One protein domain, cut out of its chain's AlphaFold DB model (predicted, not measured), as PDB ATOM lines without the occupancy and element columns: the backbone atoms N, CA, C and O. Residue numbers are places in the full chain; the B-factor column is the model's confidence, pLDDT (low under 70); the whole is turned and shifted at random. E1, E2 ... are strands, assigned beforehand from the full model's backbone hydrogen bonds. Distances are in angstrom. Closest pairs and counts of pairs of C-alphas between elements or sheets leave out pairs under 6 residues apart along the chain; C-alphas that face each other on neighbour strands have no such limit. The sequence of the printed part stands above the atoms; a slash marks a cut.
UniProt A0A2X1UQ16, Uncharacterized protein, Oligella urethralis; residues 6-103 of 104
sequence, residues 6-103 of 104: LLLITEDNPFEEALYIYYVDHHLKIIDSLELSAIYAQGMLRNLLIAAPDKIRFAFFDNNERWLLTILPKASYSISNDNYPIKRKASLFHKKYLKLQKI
ATOM      1  N   LEU A   6     -33.001  32.498 -22.043       95.38
ATOM      2  CA  LEU A   6     -33.632  31.530 -21.168       95.38
ATOM      3  C   LEU A   6     -35.000  32.075 -20.762       95.38
ATOM      4  O   LEU A   6     -35.088  33.173 -20.218       95.38
ATOM      5  N   LEU A   7     -36.047  31.306 -21.033       95.75
ATOM      6  CA  LEU A   7     -37.428  31.658 -20.724       95.75
ATOM      7  C   LEU A   7     -37.938  30.722 -19.632       95.75
ATOM      8  O   LEU A   7     -37.793  29.506 -19.752       95.75
ATOM      9  N   LEU A   8     -38.516  31.298 -18.581       96.06
ATOM     10  CA  LEU A   8     -39.219  30.586 -17.517       96.06
ATOM     11  C   LEU A   8     -40.676  31.040 -17.573       96.06
ATOM     12  O   LEU A   8     -40.942  32.229 -17.408       96.06
ATOM     13  N   ILE A   9     -41.587  30.115 -17.859       94.88
ATOM     14  CA  ILE A   9     -43.001  30.406 -18.112       94.88
ATOM     15  C   ILE A   9     -43.852  29.569 -17.162       94.88
ATOM     16  O   ILE A   9     -43.646  28.361 -17.060       94.88
ATOM     17  N   THR A  10     -44.787  30.227 -16.486       92.38
ATOM     18  CA  THR A  10     -45.832  29.619 -15.654       92.38
ATOM     19  C   THR A  10     -47.188  29.798 -16.333       92.38
ATOM     20  O   THR A  10     -47.363  30.729 -17.122       92.38
ATOM     21  N   GLU A  11     -48.135  28.920 -16.037       87.56
ATOM     22  CA  GLU A  11     -49.496  28.912 -16.578       87.56
ATOM     23  C   GLU A  11     -50.453  29.854 -15.827       87.56
ATOM     24  O   GLU A  11     -51.539  30.122 -16.335       87.56
ATOM     25  N   ASP A  12     -50.046  30.383 -14.664       81.06
ATOM     26  CA  ASP A  12     -50.882  31.208 -13.770       81.06
ATOM     27  C   ASP A  12     -52.160  30.461 -13.342       81.06
ATOM     28  O   ASP A  12     -53.265  31.006 -13.285       81.06
ATOM     29  N   ASN A  13     -52.006  29.161 -13.069       78.50
ATOM     30  CA  ASN A  13     -53.074  28.252 -12.682       78.50
ATOM     31  C   ASN A  13     -52.974  27.913 -11.180       78.50
ATOM     32  O   ASN A  13     -52.001  27.298 -10.741       78.50
ATOM     33  N   PRO A  14     -53.993  28.243 -10.366       66.19
ATOM     34  CA  PRO A  14     -53.942  28.037  -8.920       66.19
ATOM     35  C   PRO A  14     -54.060  26.570  -8.468       66.19
ATOM     36  O   PRO A  14     -53.895  26.304  -7.277       66.19
ATOM     37  N   PHE A  15     -54.384  25.620  -9.356       70.12
ATOM     38  CA  PHE A  15     -54.629  24.218  -8.980       70.12
ATOM     39  C   PHE A  15     -53.461  23.290  -9.311       70.12
ATOM     40  O   PHE A  15     -52.908  22.654  -8.414       70.12
ATOM     41  N   GLU A  16     -53.092  23.220 -10.586       76.69
ATOM     42  CA  GLU A  16     -51.941  22.469 -11.079       76.69
ATOM     43  C   GLU A  16     -51.112  23.421 -11.923       76.69
ATOM     44  O   GLU A  16     -51.629  24.005 -12.871       76.69
ATOM     45  N   GLU A  17     -49.852  23.603 -11.546       86.94
ATOM     46  CA  GLU A  17     -48.979  24.590 -12.169       86.94
ATOM     47  C   GLU A  17     -47.728  23.903 -12.714       86.94
ATOM     48  O   GLU A  17     -47.132  23.022 -12.077       86.94
ATOM     49  N   ALA A  18     -47.313  24.325 -13.902       93.56
ATOM     50  CA  ALA A  18     -46.138  23.810 -14.578       93.56
ATOM     51  C   ALA A  18     -45.159  24.949 -14.849       93.56
ATOM     52  O   ALA A  18     -45.516  26.012 -15.348       93.56
ATOM     53  N   LEU A  19     -43.884  24.713 -14.545       95.19
ATOM     54  CA  LEU A  19     -42.813  25.608 -14.957       95.19
ATOM     55  C   LEU A  19     -42.184  25.074 -16.238       95.19
ATOM     56  O   LEU A  19     -41.448  24.083 -16.222       95.19
ATOM     57  N   TYR A  20     -42.419  25.777 -17.338       95.69
ATOM     58  CA  TYR A  20     -41.754  25.522 -18.605       95.69
ATOM     59  C   TYR A  20     -40.462  26.319 -18.693       95.69
ATOM     60  O   TYR A  20     -40.445  27.538 -18.512       95.69
ATOM     61  N   ILE A  21     -39.368  25.627 -18.996       96.94
ATOM     62  CA  ILE A  21     -38.047  26.226 -19.147       96.94
ATOM     63  C   ILE A  21     -37.568  25.995 -20.574       96.94
ATOM     64  O   ILE A  21     -37.343  24.852 -20.979       96.94
ATOM     65  N   TYR A  22     -37.368  27.082 -21.319       95.69
ATOM     66  CA  TYR A  22     -36.876  27.057 -22.694       95.69
ATOM     67  C   TYR A  22     -35.523  27.741 -22.801       95.69
ATOM     68  O   TYR A  22     -35.341  28.863 -22.335       95.69
ATOM     69  N   TYR A  23     -34.590  27.083 -23.478       95.25
ATOM     70  CA  TYR A  23     -33.348  27.682 -23.937       95.25
ATOM     71  C   TYR A  23     -33.440  27.897 -25.440       95.25
ATOM     72  O   TYR A  23     -33.580  26.932 -26.196       95.25
ATOM     73  N   VAL A  24     -33.393  29.154 -25.867       94.94
ATOM     74  CA  VAL A  24     -33.625  29.546 -27.260       94.94
ATOM     75  C   VAL A  24     -32.440  30.324 -27.820       94.94
ATOM     76  O   VAL A  24     -31.734  31.013 -27.082       94.94
ATOM     77  N   ASP A  25     -32.214  30.224 -29.126       92.88
ATOM     78  CA  ASP A  25     -31.248  31.081 -29.813       92.88
ATOM     79  C   ASP A  25     -31.834  32.470 -30.139       92.88
ATOM     80  O   ASP A  25     -32.980  32.790 -29.821       92.88
ATOM     81  N   HIS A  26     -31.038  33.319 -30.786       92.00
ATOM     82  CA  HIS A  26     -31.429  34.673 -31.191       92.00
ATOM     83  C   HIS A  26     -32.492  34.719 -32.283       92.00
ATOM     84  O   HIS A  26     -33.081  35.773 -32.506       92.00
ATOM     85  N   HIS A  27     -32.747  33.600 -32.955       93.44
ATOM     86  CA  HIS A  27     -33.853  33.443 -33.888       93.44
ATOM     87  C   HIS A  27     -35.092  32.848 -33.204       93.44
ATOM     88  O   HIS A  27     -36.034  32.455 -33.888       93.44
ATOM     89  N   LEU A  28     -35.100  32.782 -31.865       91.44
ATOM     90  CA  LEU A  28     -36.155  32.191 -31.039       91.44
ATOM     91  C   LEU A  28     -36.378  30.699 -31.310       91.44
ATOM     92  O   LEU A  28     -37.430  30.147 -30.981       91.44
ATOM     93  N   LYS A  29     -35.389  30.007 -31.880       92.50
ATOM     94  CA  LYS A  29     -35.458  28.560 -32.043       92.50
ATOM     95  C   LYS A  29     -35.172  27.893 -30.707       92.50
ATOM     96  O   LYS A  29     -34.140  28.148 -30.090       92.50
ATOM     97  N   ILE A  30     -36.052  26.982 -30.295       92.06
ATOM     98  CA  ILE A  30     -35.846  26.153 -29.103       92.06
ATOM     99  C   ILE A  30     -34.652  25.221 -29.339       92.06
ATOM    100  O   ILE A  30     -34.679  24.358 -30.218       92.06
ATOM    101  N   ILE A  31     -33.598  25.428 -28.551       92.19
ATOM    102  CA  ILE A  31     -32.381  24.613 -28.519       92.19
ATOM    103  C   ILE A  31     -32.554  23.459 -27.531       92.19
ATOM    104  O   ILE A  31     -32.120  22.345 -27.810       92.19
ATOM    105  N   ASP A  32     -33.152  23.744 -26.372       92.50
ATOM    106  CA  ASP A  32     -33.479  22.758 -25.347       92.50
ATOM    107  C   ASP A  32     -34.693  23.218 -24.522       92.50
ATOM    108  O   ASP A  32     -34.946  24.416 -24.384       92.50
ATOM    109  N   SER A  33     -35.444  22.273 -23.962       93.69
ATOM    110  CA  SER A  33     -36.612  22.560 -23.130       93.69
ATOM    111  C   SER A  33     -36.885  21.469 -22.104       93.69
ATOM    112  O   SER A  33     -36.770  20.277 -22.415       93.69
ATOM    113  N   LEU A  34     -37.335  21.866 -20.920       94.12
ATOM    114  CA  LEU A  34     -37.866  20.961 -19.904       94.12
ATOM    115  C   LEU A  34     -39.085  21.574 -19.219       94.12
ATOM    116  O   LEU A  34     -39.292  22.784 -19.259       94.12
ATOM    117  N   GLU A  35     -39.866  20.716 -18.590       94.75
ATOM    118  CA  GLU A  35     -41.023  21.064 -17.777       94.75
ATOM    119  C   GLU A  35     -40.772  20.555 -16.357       94.75
ATOM    120  O   GLU A  35     -40.286  19.438 -16.167       94.75
ATOM    121  N   LEU A  36     -41.082  21.376 -15.362       95.12
ATOM    122  CA  LEU A  36     -41.132  20.984 -13.961       95.12
ATOM    123  C   LEU A  36     -42.593  21.042 -13.519       95.12
ATOM    124  O   LEU A  36     -43.152  22.128 -13.389       95.12
ATOM    125  N   SER A  37     -43.207  19.882 -13.313       93.69
ATOM    126  CA  SER A  37     -44.616  19.785 -12.927       93.69
ATOM    127  C   SER A  37     -44.898  18.494 -12.167       93.69
ATOM    128  O   SER A  37     -44.224  17.472 -12.330       93.69
ATOM    129  N   ALA A  38     -45.916  18.548 -11.320       91.00
ATOM    130  CA  ALA A  38     -46.342  17.441 -10.487       91.00
ATOM    131  C   ALA A  38     -47.872  17.397 -10.449       91.00
ATOM    132  O   ALA A  38     -48.524  18.436 -10.422       91.00
ATOM    133  N   ILE A  39     -48.445  16.191 -10.485       87.69
ATOM    134  CA  ILE A  39     -49.906  16.020 -10.449       87.69
ATOM    135  C   ILE A  39     -50.403  16.496  -9.081       87.69
ATOM    136  O   ILE A  39     -49.791  16.161  -8.064       87.69
ATOM    137  N   TYR A  40     -51.492  17.265  -9.060       84.38
ATOM    138  CA  TYR A  40     -52.062  17.884  -7.860       84.38
ATOM    139  C   TYR A  40     -51.097  18.801  -7.095       84.38
ATOM    140  O   TYR A  40     -51.290  19.042  -5.901       84.38
ATOM    141  N   ALA A  41     -50.045  19.296  -7.751       87.00
ATOM    142  CA  ALA A  41     -49.105  20.224  -7.149       87.00
ATOM    143  C   ALA A  41     -49.339  21.641  -7.667       87.00
ATOM    144  O   ALA A  41     -49.273  21.914  -8.867       87.00
ATOM    145  N   GLN A  42     -49.536  22.555  -6.723       89.50
ATOM    146  CA  GLN A  42     -49.424  23.980  -6.986       89.50
ATOM    147  C   GLN A  42     -47.954  24.354  -7.158       89.50
ATOM    148  O   GLN A  42     -47.059  23.707  -6.610       89.50
ATOM    149  N   GLY A  43     -47.706  25.441  -7.870       89.56
ATOM    150  CA  GLY A  43     -46.372  25.949  -8.124       89.56
ATOM    151  C   GLY A  43     -46.395  27.463  -8.178       89.56
ATOM    152  O   GLY A  43     -47.397  28.084  -8.510       89.56
ATOM    153  N   MET A  44     -45.289  28.085  -7.807       91.69
ATOM    154  CA  MET A  44     -45.075  29.501  -8.056       91.69
ATOM    155  C   MET A  44     -43.579  29.739  -8.102       91.69
ATOM    156  O   MET A  44     -42.855  29.382  -7.172       91.69
ATOM    157  N   LEU A  45     -43.109  30.371  -9.174       93.50
ATOM    158  CA  LEU A  45     -41.702  30.706  -9.300       93.50
ATOM    159  C   LEU A  45     -41.326  31.758  -8.249       93.50
ATOM    160  O   LEU A  45     -41.813  32.887  -8.271       93.50
ATOM    161  N   ARG A  46     -40.457  31.379  -7.313       93.81
ATOM    162  CA  ARG A  46     -40.041  32.216  -6.180       93.81
ATOM    163  C   ARG A  46     -38.528  32.206  -6.034       93.81
ATOM    164  O   ARG A  46     -37.850  31.277  -6.471       93.81
ATOM    165  N   ASN A  47     -37.997  33.224  -5.356       94.62
ATOM    166  CA  ASN A  47     -36.587  33.299  -4.957       94.62
ATOM    167  C   ASN A  47     -35.601  33.095  -6.122       94.62
ATOM    168  O   ASN A  47     -34.545  32.480  -5.942       94.62
ATOM    169  N   LEU A  48     -35.960  33.578  -7.317       95.44
ATOM    170  CA  LEU A  48     -35.128  33.453  -8.505       95.44
ATOM    171  C   LEU A  48     -33.842  34.263  -8.330       95.44
ATOM    172  O   LEU A  48     -33.869  35.474  -8.120       95.44
ATOM    173  N   LEU A  49     -32.710  33.575  -8.417       96.38
ATOM    174  CA  LEU A  49     -31.387  34.133  -8.190       96.38
ATOM    175  C   LEU A  49     -30.407  33.585  -9.221       96.38
ATOM    176  O   LEU A  49     -30.265  32.370  -9.368       96.38
ATOM    177  N   ILE A  50     -29.655  34.475  -9.861       96.06
ATOM    178  CA  ILE A  50     -28.483  34.101 -10.656       96.06
ATOM    179  C   ILE A  50     -27.350  33.768  -9.677       96.06
ATOM    180  O   ILE A  50     -26.735  34.658  -9.095       96.06
ATOM    181  N   ALA A  51     -27.116  32.477  -9.442       95.25
ATOM    182  CA  ALA A  51     -26.111  31.986  -8.496       95.25
ATOM    183  C   ALA A  51     -24.693  31.980  -9.096       95.25
ATOM    184  O   ALA A  51     -23.712  32.079  -8.364       95.25
ATOM    185  N   ALA A  52     -24.591  31.840 -10.420       94.94
ATOM    186  CA  ALA A  52     -23.374  31.976 -11.219       94.94
ATOM    187  C   ALA A  52     -23.771  32.311 -12.674       94.94
ATOM    188  O   ALA A  52     -24.953  32.191 -13.005       94.94
ATOM    189  N   PRO A  53     -22.833  32.685 -13.567       93.06
ATOM    190  CA  PRO A  53     -23.160  33.035 -14.956       93.06
ATOM    191  C   PRO A  53     -23.960  31.974 -15.730       93.06
ATOM    192  O   PRO A  53     -24.708  32.310 -16.640       93.06
ATOM    193  N   ASP A  54     -23.819  30.700 -15.366       95.06
ATOM    194  CA  ASP A  54     -24.479  29.543 -15.976       95.06
ATOM    195  C   ASP A  54     -25.519  28.881 -15.056       95.06
ATOM    196  O   ASP A  54     -26.039  27.814 -15.385       95.06
ATOM    197  N   LYS A  55     -25.804  29.464 -13.882       97.00
ATOM    198  CA  LYS A  55     -26.595  28.818 -12.827       97.00
ATOM    199  C   LYS A  55     -27.655  29.731 -12.249       97.00
ATOM    200  O   LYS A  55     -27.354  30.799 -11.719       97.00
ATOM    201  N   ILE A  56     -28.886  29.238 -12.240       97.50
ATOM    202  CA  ILE A  56     -30.039  29.912 -11.647       97.50
ATOM    203  C   ILE A  56     -30.615  29.021 -10.556       97.50
ATOM    204  O   ILE A  56     -30.831  27.828 -10.758       97.50
ATOM    205  N   ARG A  57     -30.864  29.612  -9.390       97.38
ATOM    206  CA  ARG A  57     -31.543  28.969  -8.269       97.38
ATOM    207  C   ARG A  57     -32.934  29.561  -8.111       97.38
ATOM    208  O   ARG A  57     -33.087  30.769  -8.252       97.38
ATOM    209  N   PHE A  58     -33.915  28.729  -7.795       97.12
ATOM    210  CA  PHE A  58     -35.284  29.160  -7.513       97.12
ATOM    211  C   PHE A  58     -36.015  28.133  -6.637       97.12
ATOM    212  O   PHE A  58     -35.511  27.033  -6.405       97.12
ATOM    213  N   ALA A  59     -37.194  28.504  -6.154       95.69
ATOM    214  CA  ALA A  59     -38.183  27.623  -5.540       95.69
ATOM    215  C   ALA A  59     -39.431  27.559  -6.437       95.69
ATOM    216  O   ALA A  59     -39.705  28.523  -7.160       95.69
ATOM    217  N   PHE A  60     -40.152  26.432  -6.417       94.31
ATOM    218  CA  PHE A  60     -41.353  26.253  -7.243       94.31
ATOM    219  C   PHE A  60     -42.522  25.599  -6.494       94.31
ATOM    220  O   PHE A  60     -43.505  26.286  -6.239       94.31
ATOM    221  N   PHE A  61     -42.416  24.322  -6.106       92.94
ATOM    222  CA  PHE A  61     -43.503  23.622  -5.398       92.94
ATOM    223  C   PHE A  61     -43.630  24.044  -3.924       92.94
ATOM    224  O   PHE A  61     -44.730  24.261  -3.429       92.94
ATOM    225  N   ASP A  62     -42.501  24.197  -3.226       89.50
ATOM    226  CA  ASP A  62     -42.438  24.630  -1.825       89.50
ATOM    227  C   ASP A  62     -41.333  25.684  -1.652       89.50
ATOM    228  O   ASP A  62     -40.321  25.655  -2.352       89.50
ATOM    229  N   ASN A  63     -41.497  26.614  -0.709       83.31
ATOM    230  CA  ASN A  63     -40.502  27.655  -0.423       83.31
ATOM    231  C   ASN A  63     -39.173  27.104   0.115       83.31
ATOM    232  O   ASN A  63     -38.125  27.723  -0.084       83.31
ATOM    233  N   ASN A  64     -39.217  25.973   0.815       87.94
ATOM    234  CA  ASN A  64     -38.051  25.298   1.375       87.94
ATOM    235  C   ASN A  64     -37.373  24.374   0.356       87.94
ATOM    236  O   ASN A  64     -36.222  23.986   0.562       87.94
ATOM    237  N   GLU A  65     -38.056  24.065  -0.747       91.56
ATOM    238  CA  GLU A  65     -37.501  23.304  -1.853       91.56
ATOM    239  C   GLU A  65     -36.705  24.216  -2.787       91.56
ATOM    240  O   GLU A  65     -37.202  25.225  -3.291       91.56
ATOM    241  N   ARG A  66     -35.450  23.848  -3.051       95.25
ATOM    242  CA  ARG A  66     -34.579  24.620  -3.941       95.25
ATOM    243  C   ARG A  66     -34.199  23.817  -5.166       95.25
ATOM    244  O   ARG A  66     -33.645  22.721  -5.075       95.25
ATOM    245  N   TRP A  67     -34.395  24.442  -6.314       96.88
ATOM    246  CA  TRP A  67     -33.985  23.959  -7.618       96.88
ATOM    247  C   TRP A  67     -32.758  24.714  -8.102       96.88
ATOM    248  O   TRP A  67     -32.635  25.923  -7.901       96.88
ATOM    249  N   LEU A  68     -31.854  23.995  -8.762       97.50
ATOM    250  CA  LEU A  68     -30.705  24.552  -9.459       97.50
ATOM    251  C   LEU A  68     -30.794  24.191 -10.938       97.50
ATOM    252  O   LEU A  68     -30.630  23.029 -11.315       97.50
ATOM    253  N   LEU A  69     -31.008  25.204 -11.766       97.44
ATOM    254  CA  LEU A  69     -30.894  25.122 -13.212       97.44
ATOM    255  C   LEU A  69     -29.467  25.483 -13.621       97.44
ATOM    256  O   LEU A  69     -28.958  26.534 -13.244       97.44
ATOM    257  N   THR A  70     -28.822  24.612 -14.388       96.62
ATOM    258  CA  THR A  70     -27.487  24.828 -14.958       96.62
ATOM    259  C   THR A  70     -27.564  24.799 -16.480       96.62
ATOM    260  O   THR A  70     -28.118  23.855 -17.048       96.62
ATOM    261  N   ILE A  71     -26.981  25.803 -17.130       95.31
ATOM    262  CA  ILE A  71     -26.811  25.871 -18.582       95.31
ATOM    263  C   ILE A  71     -25.443  25.276 -18.922       95.31
ATOM    264  O   ILE A  71     -24.397  25.833 -18.599       95.31
ATOM    265  N   LEU A  72     -25.436  24.116 -19.569       93.69
ATOM    266  CA  LEU A  72     -24.216  23.417 -19.942       93.69
ATOM    267  C   LEU A  72     -23.512  24.145 -21.100       93.69
ATOM    268  O   LEU A  72     -24.154  24.495 -22.093       93.69
ATOM    269  N   PRO A  73     -22.178  24.302 -21.052       90.12
ATOM    270  CA  PRO A  73     -21.421  24.956 -22.123       90.12
ATOM    271  C   PRO A  73     -21.379  24.128 -23.418       90.12
ATOM    272  O   PRO A  73     -21.064  24.648 -24.487       90.12
ATOM    273  N   LYS A  74     -21.679  22.826 -23.334       90.38
ATOM    274  CA  LYS A  74     -21.780  21.897 -24.463       90.38
ATOM    275  C   LYS A  74     -22.992  20.994 -24.265       90.38
ATOM    276  O   LYS A  74     -23.317  20.645 -23.132       90.38
ATOM    277  N   ALA A  75     -23.614  20.597 -25.374       88.62
ATOM    278  CA  ALA A  75     -24.710  19.640 -25.351       88.62
ATOM    279  C   ALA A  75     -24.266  18.327 -24.699       88.62
ATOM    280  O   ALA A  75     -23.235  17.762 -25.071       88.62
ATOM    281  N   SER A  76     -25.081  17.831 -23.778       85.88
ATOM    282  CA  SER A  76     -25.037  16.450 -23.323       85.88
ATOM    283  C   SER A  76     -26.007  15.603 -24.144       85.88
ATOM    284  O   SER A  76     -27.074  16.074 -24.551       85.88
ATOM    285  N   TYR A  77     -25.640  14.344 -24.365       74.88
ATOM    286  CA  TYR A  77     -26.493  13.332 -24.974       74.88
ATOM    287  C   TYR A  77     -26.721  12.257 -23.917       74.88
ATOM    288  O   TYR A  77     -25.801  11.519 -23.572       74.88
ATOM    289  N   SER A  78     -27.927  12.189 -23.359       67.19
ATOM    290  CA  SER A  78     -28.299  11.085 -22.478       67.19
ATOM    291  C   SER A  78     -29.658  10.528 -22.867       67.19
ATOM    292  O   SER A  78     -30.607  11.274 -23.110       67.19
ATOM    293  N   ILE A  79     -29.730   9.198 -22.865       56.91
ATOM    294  CA  ILE A  79     -30.971   8.418 -22.951       56.91
ATOM    295  C   ILE A  79     -31.687   8.400 -21.589       56.91
ATOM    296  O   ILE A  79     -32.823   7.955 -21.496       56.91
ATOM    297  N   SER A  80     -31.050   8.903 -20.520       56.25
ATOM    298  CA  SER A  80     -31.697   8.967 -19.211       56.25
ATOM    299  C   SER A  80     -32.956   9.826 -19.299       56.25
ATOM    300  O   SER A  80     -32.898  10.996 -19.703       56.25
ATOM    301  N   ASN A  81     -34.081   9.236 -18.900       60.28
ATOM    302  CA  ASN A  81     -35.259  10.004 -18.545       60.28
ATOM    303  C   ASN A  81     -34.876  10.892 -17.366       60.28
ATOM    304  O   ASN A  81     -34.224  10.435 -16.424       60.28
ATOM    305  N   ASP A  82     -35.228  12.170 -17.446       72.81
ATOM    306  CA  ASP A  82     -35.241  12.963 -16.231       72.81
ATOM    307  C   ASP A  82     -36.287  12.350 -15.297       72.81
ATOM    308  O   ASP A  82     -37.340  11.881 -15.738       72.81
ATOM    309  N   ASN A  83     -35.947  12.264 -14.016       81.31
ATOM    310  CA  ASN A  83     -36.864  11.710 -13.037       81.31
ATOM    311  C   ASN A  83     -37.961  12.732 -12.752       81.31
ATOM    312  O   ASN A  83     -37.696  13.937 -12.683       81.31
ATOM    313  N   TYR A  84     -39.174  12.231 -12.513       82.69
ATOM    314  CA  TYR A  84     -40.250  13.033 -11.944       82.69
ATOM    315  C   TYR A  84     -39.724  13.850 -10.747       82.69
ATOM    316  O   TYR A  84     -38.987  13.291  -9.924       82.69
ATOM    317  N   PRO A  85     -40.065  15.145 -10.624       92.69
ATOM    318  CA  PRO A  85     -41.088  15.896 -11.374       92.69
ATOM    319  C   PRO A  85     -40.597  16.599 -12.657       92.69
ATOM    320  O   PRO A  85     -41.279  17.475 -13.183       92.69
ATOM    321  N   ILE A  86     -39.417  16.253 -13.176       93.19
ATOM    322  CA  ILE A  86     -38.887  16.848 -14.408       93.19
ATOM    323  C   ILE A  86     -39.361  16.030 -15.607       93.19
ATOM    324  O   ILE A  86     -39.140  14.821 -15.679       93.19
ATOM    325  N   LYS A  87     -39.975  16.695 -16.583       91.31
ATOM    326  CA  LYS A  87     -40.436  16.097 -17.835       91.31
ATOM    327  C   LYS A  87     -39.712  16.717 -19.022       91.31
ATOM    328  O   LYS A  87     -39.376  17.902 -19.049       91.31
ATOM    329  N   ARG A  88     -39.497  15.899 -20.050       87.88
ATOM    330  CA  ARG A  88     -38.971  16.329 -21.347       87.88
ATOM    331  C   ARG A  88     -39.689  15.619 -22.470       87.88
ATOM    332  O   ARG A  88     -40.071  14.458 -22.345       87.88
ATOM    333  N   LYS A  89     -39.774  16.291 -23.615       78.06
ATOM    334  CA  LYS A  89     -40.183  15.644 -24.856       78.06
ATOM    335  C   LYS A  89     -39.130  14.601 -25.243       78.06
ATOM    336  O   LYS A  89     -37.979  14.950 -25.503       78.06
ATOM    337  N   ALA A  90     -39.522  13.329 -25.262       67.62
ATOM    338  CA  ALA A  90     -38.635  12.237 -25.640       67.62
ATOM    339  C   ALA A  90     -38.185  12.395 -27.102       67.62
ATOM    340  O   ALA A  90     -39.005  12.551 -28.007       67.62
ATOM    341  N   SER A  91     -36.874  12.374 -27.333       66.69
ATOM    342  CA  SER A  91     -36.281  12.379 -28.670       66.69
ATOM    343  C   SER A  91     -34.886  11.766 -28.618       66.69
ATOM    344  O   SER A  91     -34.066  12.134 -27.777       66.69
ATOM    345  N   LEU A  92     -34.619  10.834 -29.537       58.66
ATOM    346  CA  LEU A  92     -33.388  10.035 -29.587       58.66
ATOM    347  C   LEU A  92     -32.131  10.850 -29.939       58.66
ATOM    348  O   LEU A  92     -31.019  10.362 -29.763       58.66
ATOM    349  N   PHE A  93     -32.289  12.095 -30.401       65.12
ATOM    350  CA  PHE A  93     -31.183  12.943 -30.862       65.12
ATOM    351  C   PHE A  93     -31.217  14.362 -30.274       65.12
ATOM    352  O   PHE A  93     -30.560  15.265 -30.796       65.12
ATOM    353  N   HIS A  94     -31.995  14.595 -29.211       73.94
ATOM    354  CA  HIS A  94     -32.121  15.939 -28.655       73.94
ATOM    355  C   HIS A  94     -30.894  16.320 -27.821       73.94
ATOM    356  O   HIS A  94     -30.483  15.601 -26.910       73.94
ATOM    357  N   LYS A  95     -30.311  17.474 -28.147       85.12
ATOM    358  CA  LYS A  95     -29.190  18.057 -27.414       85.12
ATOM    359  C   LYS A  95     -29.697  18.617 -26.089       85.12
ATOM    360  O   LYS A  95     -30.511  19.530 -26.090       85.12
ATOM    361  N   LYS A  96     -29.177  18.119 -24.967       89.81
ATOM    362  CA  LYS A  96     -29.506  18.649 -23.639       89.81
ATOM    363  C   LYS A  96     -28.495  19.723 -23.253       89.81
ATOM    364  O   LYS A  96     -27.314  19.426 -23.080       89.81
ATOM    365  N   TYR A  97     -28.954  20.957 -23.114       93.06
ATOM    366  CA  TYR A  97     -28.170  22.089 -22.610       93.06
ATOM    367  C   TYR A  97     -28.607  22.505 -21.210       93.06
ATOM    368  O   TYR A  97     -27.841  23.137 -20.496       93.06
ATOM    369  N   LEU A  98     -29.815  22.140 -20.794       94.25
ATOM    370  CA  LEU A  98     -30.342  22.432 -19.476       94.25
ATOM    371  C   LEU A  98     -30.161  21.218 -18.565       94.25
ATOM    372  O   LEU A  98     -30.487  20.087 -18.923       94.25
ATOM    373  N   LYS A  99     -29.663  21.446 -17.356       93.56
ATOM    374  CA  LYS A  99     -29.689  20.464 -16.274       93.56
ATOM    375  C   LYS A  99     -30.448  21.067 -15.107       93.56
ATOM    376  O   LYS A  99     -30.021  22.085 -14.571       93.56
ATOM    377  N   LEU A 100     -31.539  20.425 -14.709       95.12
ATOM    378  CA  LEU A 100     -32.320  20.812 -13.543       95.12
ATOM    379  C   LEU A 100     -32.165  19.743 -12.458       95.12
ATOM    380  O   LEU A 100     -32.196  18.550 -12.747       95.12
ATOM    381  N   GLN A 101     -31.945  20.171 -11.219       94.50
ATOM    382  CA  GLN A 101     -31.799  19.278 -10.070       94.50
ATOM    383  C   GLN A 101     -32.316  19.952  -8.800       94.50
ATOM    384  O   GLN A 101     -32.110  21.153  -8.605       94.50
ATOM    385  N   LYS A 102     -32.955  19.171  -7.928       93.75
ATOM    386  CA  LYS A 102     -33.284  19.593  -6.564       93.75
ATOM    387  C   LYS A 102     -32.004  19.570  -5.723       93.75
ATOM    388  O   LYS A 102     -31.237  18.614  -5.803       93.75
ATOM    389  N   ILE A 103     -31.747  20.634  -4.966       92.62
ATOM    390  CA  ILE A 103     -30.524  20.807  -4.157       92.62
ATOM    391  C   ILE A 103     -30.790  20.894  -2.647       92.62
ATOM    392  O   ILE A 103     -29.840  20.864  -1.868       92.62
TER     393      ILE A 103
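AT A GLANCE: This is residues 6 to 103 of the 104 residues of an uncharacterized protein of Oligella urethralis (UniProt A0A2X1UQ16). The domain is a sandwich of two antiparallel sheets, only partly face to face: E7, at one edge of a strongly twisted four-strand sheet, packs on E3 and E2 of a three-strand sheet, while E4 at the other edge lies away from the three-strand sheet. The strands of the two sheets run nearly along each other, at 18 degrees, and a long stretch without a named element, residues 77 to 95, links E6 to E7 and is tied to the three-strand sheet by a short antiparallel pairing of residues 86 to 87 with residues 35 to 36 of E3. The printed part has 98 residues with seven named strands, E1 to E7 along the chain, and no named helix; the class is all strand. The sheet orders are E4 E5 E6 E7 and E1 E2 E3, each a meander, in which each strand is the antiparallel neighbour of the one before. The whole is compact, with a radius of gyration of the C-alphas of 13.2 A and spans of 34 by 28 by 27 A.

HOW THE PARTS SIT: The largest sheet holds E4, residues 46 to 52, E5, residues 55 to 59, E6, residues 67 to 76, and E7, residues 96 to 102. E4 and E5 form a hairpin, with N 49 and O 57 at 2.8 A, within hydrogen-bond range. E5 and E6 form another, with N 69 and O 56 at 2.8 A. E6 bends by 100 degrees at residue 73; its hairpin with E7 has N 70 and O 99 at 2.8 A before the bend and N 76 and O 96 at 2.8 A after it. In the other sheet, E2, residues 18 to 25, is the inner strand between E1, residues 6 to 9, and E3, residues 30 to 37. N 7 and O 22 of E1 and E2 are 2.9 A apart, and N 21 and O 34 of E2 and E3 are 2.9 A apart. Between the sheets, the closest C-alphas of E3 and E7 are those of Asp 32 and Lys 96, 6.0 A apart. E1 and E4 are apart, as are E3 and E4.

IN THESE COORDINATES: E1 begins with C-alpha 6 at (-33.632, 31.530, -21.168). E2 is 22.5 A long, E3 19.5 A, E4 17.4 A, E5 13.7 A, E6 19.6 A and E7 17.5 A. E7 ends with C-alpha 102 at (-33.284, 19.593, -6.564).

THE WHOLE: The two C-alphas farthest apart, those of His 27 and Asn 64, are 36.4 A apart. The printed part has no cut. The link from E6 to E7 is long, with 19 residues; within it, residues 86 to 87 pair antiparallel with residues 35 to 36 of E3. The mean pLDDT of the printed part is 88.6, and residues 14, 78 to 81 and 90 to 93 are under 70.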